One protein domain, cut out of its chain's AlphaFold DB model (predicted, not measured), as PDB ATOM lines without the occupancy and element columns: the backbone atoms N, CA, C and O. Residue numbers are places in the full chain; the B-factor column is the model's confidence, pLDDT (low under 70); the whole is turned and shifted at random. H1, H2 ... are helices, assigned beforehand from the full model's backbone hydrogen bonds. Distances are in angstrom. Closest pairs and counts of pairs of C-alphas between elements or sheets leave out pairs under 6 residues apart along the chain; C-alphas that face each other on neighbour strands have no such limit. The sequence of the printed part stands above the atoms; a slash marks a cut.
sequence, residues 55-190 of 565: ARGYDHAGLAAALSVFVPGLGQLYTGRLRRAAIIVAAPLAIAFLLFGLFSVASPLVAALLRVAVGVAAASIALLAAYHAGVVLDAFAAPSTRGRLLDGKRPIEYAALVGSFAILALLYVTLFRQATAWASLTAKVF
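What this domain is: This is residues 55 to 190 of the 565 residues of the protein "RanBP2-type domain-containing protein" of Chloroflexi bacterium 13_1_40CM_4_68_4 (UniProt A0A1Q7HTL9). Three long helices, H3, H5 and H6, run lengthwise in a loose rod with H5 between the other two; H1 and H2 pack over one end of H5, and H4 makes the turn at the other end. Residues 93 to 113, of which 93 to 103 belong to H3 and 109 to 113 to H4, stick out. The printed part has 136 residues with six named helices, H1 to H6 in order, and no named strand; the class is all helix. The radius of gyration of the C-alphas is 18.6 A, with spans of 59 by 27 by 20 A.

How they stand to each other: H1, residues 61 to 70, touches H2, residues 74 to 78; their closest C-alphas, Ala 64 and Gly 75, are 3.9 A apart. H2 touches residues 82 to 85 alone of H3, residues 82 to 103. H5, residues 117 to 140, is close to H3 but not clearly touching; their closest C-alphas, Ile 88 and Val 135, are 7.5 A apart. H1, H5 and H6, residues 155 to 188, form an up and down bundle, each running against the one before. H5 and H6 are a hairpin at a shallow tilt of 11 degrees, closest at the C-alphas of Val 118 and Ala 183, 5.3 A. H4, residues 109 to 114, and H5 meet only through their link. Every O i to N i+4 pair is within hydrogen-bond range in H2, H4, H5 and H6, against 5 of 6 in H1 and 16 of 18 in H3.

Where its parts are: H1 begins at C-alpha 61 (16.107, 23.922, 10.585). H3 measures 31.8 A, H5 34.0 A and H6 47.9 A, ending at C-alpha 188 (51.185, 50.983, -1.585).

The domain as a whole: The C-alphas farthest apart, Arg 146 and Phe 190, are 60.1 A apart. The printed part has no cut; the link from H5 to H6 is long. Residues 55 to 59, 99 to 121, 143 to 152 and 178 to 190 have pLDDT under 70.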
ATOM      1  N   ALA A  55       3.632  19.023   5.618       45.59
ATOM      2  CA  ALA A  55       4.228  19.436   6.891       45.59
ATOM      3  C   ALA A  55       5.495  18.637   7.267       45.59
ATOM      4  O   ALA A  55       6.400  19.192   7.871       45.59
ATOM      5  N   ARG A  56       5.604  17.362   6.859       47.91
ATOM      6  CA  ARG A  56       6.791  16.520   7.115       47.91
ATOM      7  C   ARG A  56       8.021  16.873   6.271       47.91
ATOM      8  O   ARG A  56       9.114  16.437   6.609       47.91
ATOM      9  N   GLY A  57       7.854  17.613   5.174       47.59
ATOM     10  CA  GLY A  57       8.954  17.964   4.271       47.59
ATOM     11  C   GLY A  57       9.822  19.133   4.745       47.59
ATOM     12  O   GLY A  57      10.889  19.338   4.184       47.59
ATOM     13  N   TYR A  58       9.390  19.888   5.763       55.72
ATOM     14  CA  TYR A  58       9.961  21.200   6.108       55.72
ATOM     15  C   TYR A  58      10.503  21.308   7.544       55.72
ATOM     16  O   TYR A  58      10.606  22.408   8.077       55.72
ATOM     17  N   ASP A  59      10.881  20.194   8.179       63.72
ATOM     18  CA  ASP A  59      11.271  20.190   9.604       63.72
ATOM     19  C   ASP A  59      12.781  20.371   9.867       63.72
ATOM     20  O   ASP A  59      13.202  20.431  11.018       63.72
ATOM     21  N   HIS A  60      13.623  20.481   8.835       76.38
ATOM     22  CA  HIS A  60      15.076  20.581   9.022       76.38
ATOM     23  C   HIS A  60      15.552  22.033   9.101       76.38
ATOM     24  O   HIS A  60      15.963  22.623   8.099       76.38
ATOM     25  N   ALA A  61      15.568  22.586  10.316       81.00
ATOM     26  CA  ALA A  61      16.107  23.922  10.585       81.00
ATOM     27  C   ALA A  61      17.574  24.065  10.134       81.00
ATOM     28  O   ALA A  61      17.973  25.116   9.636       81.00
ATOM     29  N   GLY A  62      18.362  22.988  10.246       80.94
ATOM     30  CA  GLY A  62      19.744  22.943   9.758       80.94
ATOM     31  C   GLY A  62      19.862  23.056   8.233       80.94
ATOM     32  O   GLY A  62      20.745  23.751   7.740       80.94
ATOM     33  N   LEU A  63      18.946  22.437   7.478       84.06
ATOM     34  CA  LEU A  63      18.925  22.548   6.015       84.06
ATOM     35  C   LEU A  63      18.462  23.941   5.572       84.06
ATOM     36  O   LEU A  63      19.032  24.505   4.646       84.06
ATOM     37  N   ALA A  64      17.477  24.523   6.266       85.00
ATOM     38  CA  ALA A  64      17.054  25.899   6.019       85.00
ATOM     39  C   ALA A  64      18.215  26.891   6.222       85.00
ATOM     40  O   ALA A  64      18.425  27.765   5.383       85.00
ATOM     41  N   ALA A  65      18.997  26.723   7.295       84.88
ATOM     42  CA  ALA A  65      20.203  27.510   7.541       84.88
ATOM     43  C   ALA A  65      21.230  27.343   6.408       84.88
ATOM     44  O   ALA A  65      21.665  28.342   5.841       84.88
ATOM     45  N   ALA A  66      21.538  26.100   6.022       86.81
ATOM     46  CA  ALA A  66      22.504  25.800   4.966       86.81
ATOM     47  C   ALA A  66      22.096  26.372   3.597       86.81
ATOM     48  O   ALA A  66      22.925  26.939   2.893       86.81
ATOM     49  N   LEU A  67      20.817  26.286   3.221       87.81
ATOM     50  CA  LEU A  67      20.317  26.856   1.964       87.81
ATOM     51  C   LEU A  67      20.474  28.383   1.922       87.81
ATOM     52  O   LEU A  67      20.839  28.935   0.885       87.81
ATOM     53  N   SER A  68      20.250  29.053   3.054       87.44
ATOM     54  CA  SER A  68      20.416  30.503   3.181       87.44
ATOM     55  C   SER A  68      21.872  30.979   3.216       87.44
ATOM     56  O   SER A  68      22.076  32.183   3.123       87.44
ATOM     57  N   VAL A  69      22.866  30.084   3.322       86.75
ATOM     58  CA  VAL A  69      24.300  30.422   3.168       86.75
ATOM     59  C   VAL A  69      24.658  30.669   1.706       86.75
ATOM     60  O   VAL A  69      25.446  31.559   1.401       86.75
ATOM     61  N   PHE A  70      24.105  29.859   0.801       84.19
ATOM     62  CA  PHE A  70      24.423  29.940  -0.625       84.19
ATOM     63  C   PHE A  70      23.645  31.053  -1.316       84.19
ATOM     64  O   PHE A  70      24.190  31.756  -2.164       84.19
ATOM     65  N   VAL A  71      22.369  31.212  -0.960       87.50
ATOM     66  CA  VAL A  71      21.519  32.268  -1.506       87.50
ATOM     67  C   VAL A  71      20.651  32.828  -0.377       87.50
ATOM     68  O   VAL A  71      19.775  32.109   0.130       87.50
ATOM     69  N   PRO A  72      20.840  34.105   0.006       86.56
ATOM     70  CA  PRO A  72      20.008  34.751   1.010       86.56
ATOM     71  C   PRO A  72      18.520  34.579   0.681       86.56
ATOM     72  O   PRO A  72      18.071  34.914  -0.411       86.56
ATOM     73  N   GLY A  73      17.739  34.050   1.625       85.56
ATOM     74  CA  GLY A  73      16.290  33.887   1.475       85.56
ATOM     75  C   GLY A  73      15.828  32.506   0.998       85.56
ATOM     76  O   GLY A  73      14.636  32.209   1.132       85.56
ATOM     77  N   LEU A  74      16.718  31.624   0.519       87.69
ATOM     78  CA  LEU A  74      16.334  30.255   0.135       87.69
ATOM     79  C   LEU A  74      15.855  29.413   1.325       87.69
ATOM     80  O   LEU A  74      14.908  28.645   1.177       87.69
ATOM     81  N   GLY A  75      16.431  29.572   2.516       85.06
ATOM     82  CA  GLY A  75      15.955  28.902   3.733       85.06
ATOM     83  C   GLY A  75      14.569  29.377   4.177       85.06
ATOM     84  O   GLY A  75      13.744  28.605   4.671       85.06
ATOM     85  N   GLN A  76      14.259  30.653   3.956       88.94
ATOM     86  CA  GLN A  76      12.939  31.230   4.202       88.94
ATOM     87  C   GLN A  76      11.918  30.728   3.181       88.94
ATOM     88  O   GLN A  76      10.786  30.430   3.556       88.94
ATOM     89  N   LEU A  77      12.324  30.564   1.920       86.56
ATOM     90  CA  LEU A  77      11.505  29.936   0.886       86.56
ATOM     91  C   LEU A  77      11.238  28.459   1.210       86.56
ATOM     92  O   LEU A  77      10.092  28.019   1.161       86.56
ATOM     93  N   TYR A  78      12.278  27.729   1.622       83.25
ATOM     94  CA  TYR A  78      12.195  26.337   2.060       83.25
ATOM     95  C   TYR A  78      11.246  26.177   3.251       83.25
ATOM     96  O   TYR A  78      10.423  25.278   3.258       83.25
ATOM     97  N   THR A  79      11.265  27.095   4.219       82.12
ATOM     98  CA  THR A  79      10.336  27.079   5.369       82.12
ATOM     99  C   THR A  79       8.940  27.647   5.055       82.12
ATOM    100  O   THR A  79       8.147  27.876   5.967       82.12
ATOM    101  N   GLY A  80       8.615  27.903   3.781       80.50
ATOM    102  CA  GLY A  80       7.303  28.397   3.339       80.50
ATOM    103  C   GLY A  80       7.033  29.883   3.620       80.50
ATOM    104  O   GLY A  80       5.919  30.366   3.416       80.50
ATOM    105  N   ARG A  81       8.037  30.652   4.058       84.12
ATOM    106  CA  ARG A  81       7.932  32.080   4.412       84.12
ATOM    107  C   ARG A  81       8.210  32.991   3.208       84.12
ATOM    108  O   ARG A  81       9.102  33.836   3.247       84.12
ATOM    109  N   LEU A  82       7.391  32.870   2.158       83.25
ATOM    110  CA  LEU A  82       7.522  33.594   0.878       83.25
ATOM    111  C   LEU A  82       7.694  35.117   1.020       83.25
ATOM    112  O   LEU A  82       8.575  35.696   0.393       83.25
ATOM    113  N   ARG A  83       6.899  35.775   1.878       83.44
ATOM    114  CA  ARG A  83       7.009  37.231   2.098       83.44
ATOM    115  C   ARG A  83       8.357  37.633   2.706       83.44
ATOM    116  O   ARG A  83       8.913  38.650   2.310       83.44
ATOM    117  N   ARG A  84       8.897  36.836   3.639       84.44
ATOM    118  CA  ARG A  84      10.224  37.098   4.221       84.44
ATOM    119  C   ARG A  84      11.331  36.840   3.206       84.44
ATOM    120  O   ARG A  84      12.220  37.670   3.090       84.44
ATOM    121  N   ALA A  85      11.238  35.752   2.438       85.00
ATOM    122  CA  ALA A  85      12.185  35.454   1.365       85.00
ATOM    123  C   ALA A  85      12.251  36.593   0.329       85.00
ATOM    124  O   ALA A  85      13.339  37.037  -0.020       85.00
ATOM    125  N   ALA A  86      11.098  37.131  -0.089       86.06
ATOM    126  CA  ALA A  86      11.034  38.245  -1.034       86.06
ATOM    127  C   ALA A  86      11.699  39.526  -0.497       86.06
ATOM    128  O   ALA A  86      12.453  40.164  -1.222       86.06
ATOM    129  N   ILE A  87      11.470  39.884   0.774       85.81
ATOM    130  CA  ILE A  87      12.093  41.067   1.399       85.81
ATOM    131  C   ILE A  87      13.612  40.895   1.512       85.81
ATOM    132  O   ILE A  87      14.362  41.819   1.203       85.81
ATOM    133  N   ILE A  88      14.054  39.705   1.929       86.62
ATOM    134  CA  ILE A  88      15.470  39.357   2.059       86.62
ATOM    135  C   ILE A  88      16.164  39.510   0.701       86.62
ATOM    136  O   ILE A  88      17.176  40.188   0.625       86.62
ATOM    137  N   VAL A  89      15.595  39.003  -0.392       84.56
ATOM    138  CA  VAL A  89      16.219  39.115  -1.724       84.56
ATOM    139  C   VAL A  89      16.117  40.528  -2.320       84.56
ATOM    140  O   VAL A  89      17.059  40.997  -2.953       84.56
ATOM    141  N   ALA A  90      14.997  41.230  -2.129       82.81
ATOM    142  CA  ALA A  90      14.747  42.510  -2.794       82.81
ATOM    143  C   ALA A  90      15.608  43.667  -2.253       82.81
ATOM    144  O   ALA A  90      16.038  44.520  -3.029       82.81
ATOM    145  N   ALA A  91      15.877  43.708  -0.943       79.25
ATOM    146  CA  ALA A  91      16.593  44.830  -0.333       79.25
ATOM    147  C   ALA A  91      18.061  44.968  -0.809       79.25
ATOM    148  O   ALA A  91      18.440  46.068  -1.215       79.25
ATOM    149  N   PRO A  92      18.885  43.898  -0.857       78.50
ATOM    150  CA  PRO A  92      20.246  43.975  -1.390       78.50
ATOM    151  C   PRO A  92      20.285  44.337  -2.878       78.50
ATOM    152  O   PRO A  92      21.153  45.097  -3.293       78.50
ATOM    153  N   LEU A  93      19.333  43.835  -3.675       80.44
ATOM    154  CA  LEU A  93      19.248  44.142  -5.107       80.44
ATOM    155  C   LEU A  93      18.907  45.615  -5.358       80.44
ATOM    156  O   LEU A  93      19.507  46.238  -6.230       80.44
ATOM    157  N   ALA A  94      17.995  46.192  -4.572       79.69
ATOM    158  CA  ALA A  94      17.663  47.612  -4.659       79.69
ATOM    159  C   ALA A  94      18.853  48.507  -4.271       79.69
ATOM    160  O   ALA A  94      19.131  49.492  -4.952       79.69
ATOM    161  N   ILE A  95      19.593  48.139  -3.217       79.25
ATOM    162  CA  ILE A  95      20.811  48.851  -2.801       79.25
ATOM    163  C   ILE A  95      21.894  48.738  -3.880       79.25
ATOM    164  O   ILE A  95      22.488  49.748  -4.247       79.25
ATOM    165  N   ALA A  96      22.122  47.543  -4.433       75.25
ATOM    166  CA  ALA A  96      23.084  47.336  -5.512       75.25
ATOM    167  C   ALA A  96      22.731  48.154  -6.763       75.25
ATOM    168  O   ALA A  96      23.609  48.768  -7.361       75.25
ATOM    169  N   PHE A  97      21.446  48.223  -7.125       77.12
ATOM    170  CA  PHE A  97      20.965  49.027  -8.247       77.12
ATOM    171  C   PHE A  97      21.171  50.534  -8.020       77.12
ATOM    172  O   PHE A  97      21.640  51.233  -8.917       77.12
ATOM    173  N   LEU A  98      20.889  51.036  -6.812       74.88
ATOM    174  CA  LEU A  98      21.131  52.435  -6.441       74.88
ATOM    175  C   LEU A  98      22.626  52.785  -6.437       74.88
ATOM    176  O   LEU A  98      23.009  53.835  -6.947       74.88
ATOM    177  N   LEU A  99      23.471  51.899  -5.901       67.25
ATOM    178  CA  LEU A  99      24.927  52.070  -5.906       67.25
ATOM    179  C   LEU A  99      25.497  52.038  -7.327       67.25
ATOM    180  O   LEU A  99      26.354  52.855  -7.647       67.25
ATOM    181  N   PHE A 100      24.998  51.145  -8.187       68.44
ATOM    182  CA  PHE A 100      25.374  51.099  -9.599       68.44
ATOM    183  C   PHE A 100      24.997  52.399 -10.316       68.44
ATOM    184  O   PHE A 100      25.849  52.999 -10.963       68.44
ATOM    185  N   GLY A 101      23.765  52.885 -10.121       65.62
ATOM    186  CA  GLY A 101      23.302  54.160 -10.673       65.62
ATOM    187  C   GLY A 101      24.163  55.346 -10.230       65.62
ATOM    188  O   GLY A 101      24.549  56.170 -11.057       65.62
ATOM    189  N   LEU A 102      24.532  55.397  -8.947       60.59
ATOM    190  CA  LEU A 102      25.423  56.420  -8.395       60.59
ATOM    191  C   LEU A 102      26.844  56.335  -8.986       60.59
ATOM    192  O   LEU A 102      27.443  57.365  -9.294       60.59
ATOM    193  N   PHE A 103      27.361  55.119  -9.187       54.62
ATOM    194  CA  PHE A 103      28.683  54.873  -9.773       54.62
ATOM    195  C   PHE A 103      28.766  55.318 -11.241       54.62
ATOM    196  O   PHE A 103      29.782  55.861 -11.662       54.62
ATOM    197  N   SER A 104      27.685  55.166 -12.010       52.91
ATOM    198  CA  SER A 104      27.630  55.581 -13.421       52.91
ATOM    199  C   SER A 104      27.585  57.100 -13.660       52.91
ATOM    200  O   SER A 104      27.690  57.519 -14.809       52.91
ATOM    201  N   VAL A 105      27.435  57.931 -12.618       51.94
ATOM    202  CA  VAL A 105      27.179  59.381 -12.771       51.94
ATOM    203  C   VAL A 105      28.265  60.279 -12.144       51.94
ATOM    204  O   VAL A 105      28.318  61.464 -12.462       51.94
ATOM    205  N   ALA A 106      29.178  59.768 -11.307       45.69
ATOM    206  CA  ALA A 106      30.097  60.618 -10.529       45.69
ATOM    207  C   ALA A 106      31.593  60.311 -10.756       45.69
ATOM    208  O   ALA A 106      32.175  59.477 -10.067       45.69
ATOM    209  N   SER A 107      32.254  61.043 -11.662       56.94
ATOM    210  CA  SER A 107      33.687  60.880 -11.972       56.94
ATOM    211  C   SER A 107      34.700  61.470 -10.962       56.94
ATOM    212  O   SER A 107      35.788  60.906 -10.870       56.94
ATOM    213  N   PRO A 108      34.413  62.499 -10.129       50.84
ATOM    214  CA  PRO A 108      35.404  62.993  -9.158       50.84
ATOM    215  C   PRO A 108      35.328  62.326  -7.770       50.84
ATOM    216  O   PRO A 108      36.287  62.381  -7.001       50.84
ATOM    217  N   LEU A 109      34.221  61.656  -7.432       51.69
ATOM    218  CA  LEU A 109      34.037  60.986  -6.133       51.69
ATOM    219  C   LEU A 109      34.774  59.645  -6.048       51.69
ATOM    220  O   LEU A 109      35.189  59.250  -4.962       51.69
ATOM    221  N   VAL A 110      34.988  58.974  -7.184       50.91
ATOM    222  CA  VAL A 110      35.712  57.695  -7.268       50.91
ATOM    223  C   VAL A 110      37.161  57.852  -6.799       50.91
ATOM    224  O   VAL A 110      37.641  57.035  -6.018       50.91
ATOM    225  N   ALA A 111      37.828  58.948  -7.171       45.31
ATOM    226  CA  ALA A 111      39.195  59.240  -6.737       45.31
ATOM    227  C   ALA A 111      39.303  59.528  -5.226       45.31
ATOM    228  O   ALA A 111      40.268  59.121  -4.582       45.31
ATOM    229  N   ALA A 112      38.303  60.191  -4.632       48.16
ATOM    230  CA  ALA A 112      38.250  60.434  -3.188       48.16
ATOM    231  C   ALA A 112      37.867  59.168  -2.396       48.16
ATOM    232  O   ALA A 112      38.429  58.909  -1.333       48.16
ATOM    233  N   LEU A 113      36.960  58.347  -2.936       51.97
ATOM    234  CA  LEU A 113      36.573  57.051  -2.373       51.97
ATOM    235  C   LEU A 113      37.730  56.051  -2.387       51.97
ATOM    236  O   LEU A 113      37.862  55.299  -1.429       51.97
ATOM    237  N   LEU A 114      38.603  56.087  -3.400       50.81
ATOM    238  CA  LEU A 114      39.823  55.273  -3.451       50.81
ATOM    239  C   LEU A 114      40.760  55.535  -2.258       50.81
ATOM    240  O   LEU A 114      41.373  54.597  -1.758       50.81
ATOM    241  N   ARG A 115      40.785  56.761  -1.712       51.38
ATOM    242  CA  ARG A 115      41.598  57.109  -0.526       51.38
ATOM    243  C   ARG A 115      41.074  56.508   0.783       51.38
ATOM    244  O   ARG A 115      41.830  56.378   1.737       51.38
ATOM    245  N   VAL A 116      39.794  56.130   0.836       59.22
ATOM    246  CA  VAL A 116      39.145  55.488   2.001       59.22
ATOM    247  C   VAL A 116      38.663  54.068   1.646       59.22
ATOM    248  O   VAL A 116      37.961  53.420   2.423       59.22
ATOM    249  N   ALA A 117      39.050  53.550   0.473       62.31
ATOM    250  CA  ALA A 117      38.464  52.350  -0.124       62.31
ATOM    251  C   ALA A 117      38.662  51.103   0.734       62.31
ATOM    252  O   ALA A 117      37.752  50.283   0.810       62.31
ATOM    253  N   VAL A 118      39.790  50.993   1.444       61.88
ATOM    254  CA  VAL A 118      40.034  49.896   2.393       61.88
ATOM    255  C   VAL A 118      38.960  49.891   3.486       61.88
ATOM    256  O   VAL A 118      38.341  48.861   3.741       61.88
ATOM    257  N   GLY A 119      38.701  51.048   4.103       66.25
ATOM    258  CA  GLY A 119      37.724  51.192   5.183       66.25
ATOM    259  C   GLY A 119      36.286  50.992   4.705       66.25
ATOM    260  O   GLY A 119      35.503  50.313   5.365       66.25
ATOM    261  N   VAL A 120      35.949  51.516   3.523       68.12
ATOM    262  CA  VAL A 120      34.616  51.361   2.922       68.12
ATOM    263  C   VAL A 120      34.362  49.914   2.495       68.12
ATOM    264  O   VAL A 120      33.290  49.378   2.779       68.12
ATOM    265  N   ALA A 121      35.336  49.250   1.867       66.25
ATOM    266  CA  ALA A 121      35.233  47.843   1.488       66.25
ATOM    267  C   ALA A 121      35.132  46.944   2.726       66.25
ATOM    268  O   ALA A 121      34.242  46.097   2.797       66.25
ATOM    269  N   ALA A 122      35.971  47.182   3.739       71.31
ATOM    270  CA  ALA A 122      35.926  46.487   5.020       71.31
ATOM    271  C   ALA A 122      34.552  46.606   5.694       71.31
ATOM    272  O   ALA A 122      33.949  45.596   6.059       71.31
ATOM    273  N   ALA A 123      34.032  47.831   5.810       77.19
ATOM    274  CA  ALA A 123      32.728  48.094   6.406       77.19
ATOM    275  C   ALA A 123      31.596  47.439   5.604       77.19
ATOM    276  O   ALA A 123      30.716  46.814   6.191       77.19
ATOM    277  N   SER A 124      31.643  47.517   4.272       76.19
ATOM    278  CA  SER A 124      30.634  46.921   3.387       76.19
ATOM    279  C   SER A 124      30.602  45.398   3.500       76.19
ATOM    280  O   SER A 124      29.529  44.809   3.625       76.19
ATOM    281  N   ILE A 125      31.772  44.752   3.516       79.12
ATOM    282  CA  ILE A 125      31.909  43.302   3.694       79.12
ATOM    283  C   ILE A 125      31.413  42.881   5.083       79.12
ATOM    284  O   ILE A 125      30.679  41.900   5.189       79.12
ATOM    285  N   ALA A 126      31.742  43.636   6.135       80.44
ATOM    286  CA  ALA A 126      31.264  43.367   7.491       80.44
ATOM    287  C   ALA A 126      29.735  43.513   7.614       80.44
ATOM    288  O   ALA A 126      29.079  42.656   8.208       80.44
ATOM    289  N   LEU A 127      29.153  44.551   7.006       84.56
ATOM    290  CA  LEU A 127      27.703  44.764   6.929       84.56
ATOM    291  C   LEU A 127      27.002  43.627   6.179       84.56
ATOM    292  O   LEU A 127      25.993  43.107   6.656       84.56
ATOM    293  N   LEU A 128      27.555  43.202   5.040       84.19
ATOM    294  CA  LEU A 128      27.055  42.061   4.273       84.19
ATOM    295  C   LEU A 128      27.133  40.762   5.078       84.19
ATOM    296  O   LEU A 128      26.156  40.019   5.111       84.19
ATOM    297  N   ALA A 129      28.245  40.508   5.769       84.12
ATOM    298  CA  ALA A 129      28.411  39.335   6.622       84.12
ATOM    299  C   ALA A 129      27.401  39.320   7.781       84.12
ATOM    300  O   ALA A 129      26.773  38.293   8.035       84.12
ATOM    301  N   ALA A 130      27.190  40.462   8.443       86.62
ATOM    302  CA  ALA A 130      26.207  40.607   9.516       86.62
ATOM    303  C   ALA A 130      24.771  40.392   9.015       86.62
ATOM    304  O   ALA A 130      23.984  39.686   9.647       86.62
ATOM    305  N   TYR A 131      24.440  40.945   7.846       89.81
ATOM    306  CA  TYR A 131      23.162  40.710   7.184       89.81
ATOM    307  C   TYR A 131      22.962  39.221   6.860       89.81
ATOM    308  O   TYR A 131      21.932  38.644   7.212       89.81
ATOM    309  N   HIS A 132      23.959  38.570   6.255       87.12
ATOM    310  CA  HIS A 132      23.873  37.167   5.847       87.12
ATOM    311  C   HIS A 132      23.761  36.233   7.063       87.12
ATOM    312  O   HIS A 132      22.934  35.321   7.076       87.12
ATOM    313  N   ALA A 133      24.506  36.523   8.134       86.56
ATOM    314  CA  ALA A 133      24.370  35.871   9.434       86.56
ATOM    315  C   ALA A 133      22.948  36.016  10.002       86.56
ATOM    316  O   ALA A 133      22.355  35.031  10.444       86.56
ATOM    317  N   GLY A 134      22.365  37.217   9.935       86.75
ATOM    318  CA  GLY A 134      20.979  37.467  10.335       86.75
ATOM    319  C   GLY A 134      19.968  36.650   9.525       86.75
ATOM    320  O   GLY A 134      19.032  36.090  10.095       86.75
ATOM    321  N   VAL A 135      20.181  36.507   8.214       87.88
ATOM    322  CA  VAL A 135      19.338  35.689   7.325       87.88
ATOM    323  C   VAL A 135      19.438  34.200   7.663       87.88
ATOM    324  O   VAL A 135      18.414  33.514   7.680       87.88
ATOM    325  N   VAL A 136      20.634  33.689   7.967       86.69
ATOM    326  CA  VAL A 136      20.829  32.292   8.387       86.69
ATOM    327  C   VAL A 136      20.197  32.032   9.756       86.69
ATOM    328  O   VAL A 136      19.518  31.018   9.929       86.69
ATOM    329  N   LEU A 137      20.329  32.961  10.708       86.25
ATOM    330  CA  LEU A 137      19.665  32.868  12.012       86.25
ATOM    331  C   LEU A 137      18.143  32.912  11.884       86.25
ATOM    332  O   LEU A 137      17.464  32.101  12.508       86.25
ATOM    333  N   ASP A 138      17.594  33.799  11.051       86.25
ATOM    334  CA  ASP A 138      16.154  33.854  10.784       86.25
ATOM    335  C   ASP A 138      15.652  32.574  10.099       86.25
ATOM    336  O   ASP A 138      14.557  32.096  10.409       86.25
ATOM    337  N   ALA A 139      16.446  31.991   9.193       84.38
ATOM    338  CA  ALA A 139      16.140  30.720   8.541       84.38
ATOM    339  C   ALA A 139      16.111  29.578   9.565       84.38
ATOM    340  O   ALA A 139      15.160  28.796   9.585       84.38
ATOM    341  N   PHE A 140      17.102  29.541  10.458       83.75
ATOM    342  CA  PHE A 140      17.199  28.558  11.527       83.75
ATOM    343  C   PHE A 140      16.084  28.721  12.566       83.75
ATOM    344  O   PHE A 140      15.510  27.729  12.998       83.75
ATOM    345  N   ALA A 141      15.742  29.946  12.966       81.50
ATOM    346  CA  ALA A 141      14.742  30.255  13.995       81.50
ATOM    347  C   ALA A 141      13.283  30.039  13.549       81.50
ATOM    348  O   ALA A 141      12.361  30.363  14.300       81.50
ATOM    349  N   ALA A 142      13.052  29.488  12.350       74.38
ATOM    350  CA  ALA A 142      11.724  29.082  11.908       74.38
ATOM    351  C   ALA A 142      11.060  28.183  12.975       74.38
ATOM    352  O   ALA A 142      11.684  27.205  13.401       74.38
ATOM    353  N   PRO A 143       9.827  28.491  13.426       60.91
ATOM    354  CA  PRO A 143       9.132  27.658  14.397       60.91
ATOM    355  C   PRO A 143       8.966  26.245  13.839       60.91
ATOM    356  O   PRO A 143       8.336  26.065  12.795       60.91
ATOM    357  N   SER A 144       9.516  25.247  14.533       54.19
ATOM    358  CA  SER A 144       9.129  23.863  14.273       54.19
ATOM    359  C   SER A 144       7.667  23.703  14.695       54.19
ATOM    360  O   SER A 144       7.201  24.368  15.622       54.19
ATOM    361  N   THR A 145       6.919  22.818  14.046       52.31
ATOM    362  CA  THR A 145       5.504  22.559  14.368       52.31
ATOM    363  C   THR A 145       5.270  22.016  15.794       52.31
ATOM    364  O   THR A 145       4.133  21.730  16.170       52.31
ATOM    365  N   ARG A 146       6.316  21.910  16.629       46.50
ATOM    366  CA  ARG A 146       6.263  21.512  18.039       46.50
ATOM    367  C   ARG A 146       7.069  22.465  18.933       46.50
ATOM    368  O   ARG A 146       8.241  22.234  19.186       46.50
ATOM    369  N   GLY A 147       6.390  23.461  19.505       45.25
ATOM    370  CA  GLY A 147       6.812  24.123  20.751       45.25
ATOM    371  C   GLY A 147       8.029  25.064  20.683       45.25
ATOM    372  O   GLY A 147       8.669  25.216  19.656       45.25
ATOM    373  N   ARG A 148       8.247  25.769  21.805       44.28
ATOM    374  CA  ARG A 148       9.084  26.970  22.060       44.28
ATOM    375  C   ARG A 148      10.388  27.139  21.244       44.28
ATOM    376  O   ARG A 148      11.138  26.203  21.017       44.28
ATOM    377  N   LEU A 149      10.695  28.413  20.952       49.47
ATOM    378  CA  LEU A 149      11.742  28.979  20.069       49.47
ATOM    379  C   LEU A 149      13.171  28.385  20.107       49.47
ATOM    380  O   LEU A 149      13.921  28.631  19.165       49.47
ATOM    381  N   LEU A 150      13.568  27.629  21.134       51.50
ATOM    382  CA  LEU A 150      14.922  27.059  21.262       51.50
ATOM    383  C   LEU A 150      14.952  25.618  21.805       51.50
ATOM    384  O   LEU A 150      16.029  25.033  21.881       51.50
ATOM    385  N   ASP A 151      13.801  25.024  22.129       49.53
ATOM    386  CA  ASP A 151      13.732  23.716  22.786       49.53
ATOM    387  C   ASP A 151      13.086  22.691  21.841       49.53
ATOM    388  O   ASP A 151      11.926  22.836  21.462       49.53
ATOM    389  N   GLY A 152      13.855  21.675  21.425       57.34
ATOM    390  CA  GLY A 152      13.368  20.579  20.570       57.34
ATOM    391  C   GLY A 152      14.136  20.303  19.266       57.34
ATOM    392  O   GLY A 152      13.706  19.449  18.492       57.34
ATOM    393  N   LYS A 153      15.263  20.981  19.004       70.94
ATOM    394  CA  LYS A 153      16.087  20.771  17.794       70.94
ATOM    395  C   LYS A 153      17.137  19.677  17.964       70.94
ATOM    396  O   LYS A 153      17.676  19.480  19.051       70.94
ATOM    397  N   ARG A 154      17.448  18.963  16.878       79.19
ATOM    398  CA  ARG A 154      18.399  17.836  16.903       79.19
ATOM    399  C   ARG A 154      19.849  18.341  16.924       79.19
ATOM    400  O   ARG A 154      20.139  19.352  16.288       79.19
ATOM    401  N   PRO A 155      20.800  17.618  17.544       78.94
ATOM    402  CA  PRO A 155      22.216  18.013  17.563       78.94
ATOM    403  C   PRO A 155      22.813  18.209  16.158       78.94
ATOM    404  O   PRO A 155      23.625  19.107  15.953       78.94
ATOM    405  N   ILE A 156      22.349  17.445  15.163       77.50
ATOM    406  CA  ILE A 156      22.773  17.597  13.762       77.50
ATOM    407  C   ILE A 156      22.352  18.943  13.142       77.50
ATOM    408  O   ILE A 156      23.024  19.454  12.252       77.50
ATOM    409  N   GLU A 157      21.264  19.551  13.622       81.31
ATOM    410  CA  GLU A 157      20.786  20.851  13.137       81.31
ATOM    411  C   GLU A 157      21.643  21.986  13.692       81.31
ATOM    412  O   GLU A 157      21.959  22.926  12.965       81.31
ATOM    413  N   TYR A 158      22.083  21.867  14.948       82.38
ATOM    414  CA  TYR A 158      23.078  22.768  15.524       82.38
ATOM    415  C   TYR A 158      24.440  22.612  14.840       82.38
ATOM    416  O   TYR A 158      25.072  23.617  14.527       82.38
ATOM    417  N   ALA A 159      24.860  21.385  14.518       84.00
ATOM    418  CA  ALA A 159      26.072  21.151  13.731       84.00
ATOM    419  C   ALA A 159      25.984  21.790  12.331       84.00
ATOM    420  O   ALA A 159      26.936  22.428  11.889       84.00
ATOM    421  N   ALA A 160      24.830  21.697  11.660       83.44
ATOM    422  CA  ALA A 160      24.594  22.354  10.374       83.44
ATOM    423  C   ALA A 160      24.604  23.889  10.479       83.44
ATOM    424  O   ALA A 160      25.122  24.556   9.584       83.44
ATOM    425  N   LEU A 161      24.086  24.460  11.572       86.12
ATOM    426  CA  LEU A 161      24.162  25.899  11.840       86.12
ATOM    427  C   LEU A 161      25.613  26.351  12.050       86.12
ATOM    428  O   LEU A 161      26.050  27.313  11.425       86.12
ATOM    429  N   VAL A 162      26.375  25.641  12.887       86.56
ATOM    430  CA  VAL A 162      27.798  25.929  13.123       86.56
ATOM    431  C   VAL A 162      28.600  25.796  11.824       86.56
ATOM    432  O   VAL A 162      29.378  26.688  11.499       86.56
ATOM    433  N   GLY A 163      28.354  24.748  11.032       85.88
ATOM    434  CA  GLY A 163      28.964  24.575   9.710       85.88
ATOM    435  C   GLY A 163      28.602  25.700   8.736       85.88
ATOM    436  O   GLY A 163      29.469  26.201   8.026       85.88
ATOM    437  N   SER A 164      27.351  26.167   8.757       83.69
ATOM    438  CA  SER A 164      26.883  27.308   7.958       83.69
ATOM    439  C   SER A 164      27.623  28.601   8.318       83.69
ATOM    440  O   SER A 164      28.069  29.328   7.431       83.69
ATOM    441  N   PHE A 165      27.820  28.865   9.612       88.00
ATOM    442  CA  PHE A 165      28.619  29.997  10.082       88.00
ATOM    443  C   PHE A 165      30.103  29.863   9.743       88.00
ATOM    444  O   PHE A 165      30.718  30.860   9.380       88.00
ATOM    445  N   ALA A 166      30.674  28.657   9.809       87.19
ATOM    446  CA  ALA A 166      32.060  28.417   9.413       87.19
ATOM    447  C   ALA A 166      32.278  28.677   7.911       87.19
ATOM    448  O   ALA A 166      33.256  29.324   7.540       87.19
ATOM    449  N   ILE A 167      31.343  28.248   7.055       86.69
ATOM    450  CA  ILE A 167      31.374  28.515   5.607       86.69
ATOM    451  C   ILE A 167      31.227  30.014   5.325       86.69
ATOM    452  O   ILE A 167      32.005  30.561   4.547       86.69
ATOM    453  N   LEU A 168      30.279  30.699   5.979       84.69
ATOM    454  CA  LEU A 168      30.124  32.153   5.851       84.69
ATOM    455  C   LEU A 168      31.373  32.903   6.319       84.69
ATOM    456  O   LEU A 168      31.830  33.812   5.631       84.69
ATOM    457  N   ALA A 169      31.948  32.517   7.460       84.06
ATOM    458  CA  ALA A 169      33.173  33.117   7.971       84.06
ATOM    459  C   ALA A 169      34.327  32.928   6.980       84.06
ATOM    460  O   ALA A 169      34.995  33.900   6.644       84.06
ATOM    461  N   LEU A 170      34.520  31.720   6.442       88.12
ATOM    462  CA  LEU A 170      35.548  31.451   5.434       88.12
ATOM    463  C   LEU A 170      35.324  32.273   4.152       88.12
ATOM    464  O   LEU A 170      36.265  32.875   3.633       88.12
ATOM    465  N   LEU A 171      34.085  32.350   3.662       84.19
ATOM    466  CA  LEU A 171      33.716  33.144   2.486       84.19
ATOM    467  C   LEU A 171      34.003  34.637   2.694       84.19
ATOM    468  O   LEU A 171      34.654  35.268   1.867       84.19
ATOM    469  N   TYR A 172      33.552  35.222   3.802       83.50
ATOM    470  CA  TYR A 172      33.741  36.653   4.038       83.50
ATOM    471  C   TYR A 172      35.176  37.006   4.437       83.50
ATOM    472  O   TYR A 172      35.643  38.076   4.065       83.50
ATOM    473  N   VAL A 173      35.915  36.109   5.099       82.62
ATOM    474  CA  VAL A 173      37.359  36.279   5.335       82.62
ATOM    475  C   VAL A 173      38.131  36.234   4.018       82.62
ATOM    476  O   VAL A 173      39.015  37.061   3.813       82.62
ATOM    477  N   THR A 174      37.809  35.317   3.101       75.69
ATOM    478  CA  THR A 174      38.467  35.266   1.783       75.69
ATOM    479  C   THR A 174      38.137  36.492   0.934       75.69
ATOM    480  O   THR A 174      39.057  37.100   0.389       75.69
ATOM    481  N   LEU A 175      36.873  36.931   0.899       73.19
ATOM    482  CA  LEU A 175      36.471  38.183   0.245       73.19
ATOM    483  C   LEU A 175      37.153  39.405   0.865       73.19
ATOM    484  O   LEU A 175      37.631  40.267   0.134       73.19
ATOM    485  N   PHE A 176      37.238  39.471   2.196       75.50
ATOM    486  CA  PHE A 176      37.932  40.545   2.900       75.50
ATOM    487  C   PHE A 176      39.416  40.571   2.548       75.50
ATOM    488  O   PHE A 176      39.917  41.625   2.186       75.50
ATOM    489  N   ARG A 177      40.104  39.421   2.581       75.06
ATOM    490  CA  ARG A 177      41.523  39.317   2.204       75.06
ATOM    491  C   ARG A 177      41.767  39.727   0.755       75.06
ATOM    492  O   ARG A 177      42.749  40.408   0.493       75.06
ATOM    493  N   GLN A 178      40.889  39.341  -0.172       67.56
ATOM    494  CA  GLN A 178      40.990  39.785  -1.563       67.56
ATOM    495  C   GLN A 178      40.760  41.297  -1.673       67.56
ATOM    496  O   GLN A 178      41.573  41.993  -2.269       67.56
ATOM    497  N   ALA A 179      39.701  41.829  -1.062       64.56
ATOM    498  CA  ALA A 179      39.380  43.253  -1.122       64.56
ATOM    499  C   ALA A 179      40.459  44.135  -0.475       64.56
ATOM    500  O   ALA A 179      40.799  45.178  -1.029       64.56
ATOM    501  N   THR A 180      41.023  43.729   0.667       62.16
ATOM    502  CA  THR A 180      42.114  44.468   1.309       62.16
ATOM    503  C   THR A 180      43.416  44.354   0.538       62.16
ATOM    504  O   THR A 180      44.114  45.355   0.482       62.16
ATOM    505  N   ALA A 181      43.710  43.220  -0.108       62.28
ATOM    506  CA  ALA A 181      44.848  43.101  -1.021       62.28
ATOM    507  C   ALA A 181      44.710  44.052  -2.223       62.28
ATOM    508  O   ALA A 181      45.646  44.771  -2.550       62.28
ATOM    509  N   TRP A 182      43.523  44.138  -2.833       53.53
ATOM    510  CA  TRP A 182      43.242  45.094  -3.913       53.53
ATOM    511  C   TRP A 182      43.301  46.552  -3.453       53.53
ATOM    512  O   TRP A 182      43.764  47.415  -4.190       53.53
ATOM    513  N   ALA A 183      42.825  46.846  -2.245       57.09
ATOM    514  CA  ALA A 183      42.824  48.203  -1.722       57.09
ATOM    515  C   ALA A 183      44.221  48.633  -1.220       57.09
ATOM    516  O   ALA A 183      44.604  49.792  -1.393       57.09
ATOM    517  N   SER A 184      45.013  47.708  -0.661       55.69
ATOM    518  CA  SER A 184      46.417  47.938  -0.307       55.69
ATOM    519  C   SER A 184      47.299  48.074  -1.537       55.69
ATOM    520  O   SER A 184      48.202  48.898  -1.497       55.69
ATOM    521  N   LEU A 185      46.990  47.362  -2.624       52.91
ATOM    522  CA  LEU A 185      47.597  47.571  -3.938       52.91
ATOM    523  C   LEU A 185      47.482  49.039  -4.341       52.91
ATOM    524  O   LEU A 185      48.475  49.700  -4.614       52.91
ATOM    525  N   THR A 186      46.260  49.579  -4.300       52.25
ATOM    526  CA  THR A 186      46.017  50.983  -4.634       52.25
ATOM    527  C   THR A 186      46.691  51.965  -3.686       52.25
ATOM    528  O   THR A 186      46.989  53.078  -4.086       52.25
ATOM    529  N   ALA A 187      46.930  51.602  -2.429       54.66
ATOM    530  CA  ALA A 187      47.624  52.491  -1.503       54.66
ATOM    531  C   ALA A 187      49.148  52.415  -1.697       54.66
ATOM    532  O   ALA A 187      49.782  53.421  -1.973       54.66
ATOM    533  N   LYS A 188      49.733  51.216  -1.634       49.88
ATOM    534  CA  LYS A 188      51.185  50.983  -1.585       49.88
ATOM    535  C   LYS A 188      51.887  51.049  -2.928       49.88
ATOM    536  O   LYS A 188      53.062  51.395  -2.973       49.88
ATOM    537  N   VAL A 189      51.208  50.677  -4.007       48.19
ATOM    538  CA  VAL A 189      51.755  50.870  -5.350       48.19
ATOM    539  C   VAL A 189      51.742  52.362  -5.659       48.19
ATOM    540  O   VAL A 189      52.648  52.829  -6.321       48.19
ATOM    541  N   PHE A 190      50.786  53.140  -5.133       49.00
ATOM    542  CA  PHE A 190      50.547  54.511  -5.595       49.00
ATOM    543  C   PHE A 190      50.978  55.639  -4.635       49.00
ATOM    544  O   PHE A 190      51.086  56.781  -5.074       49.00
TER     545      PHE A 190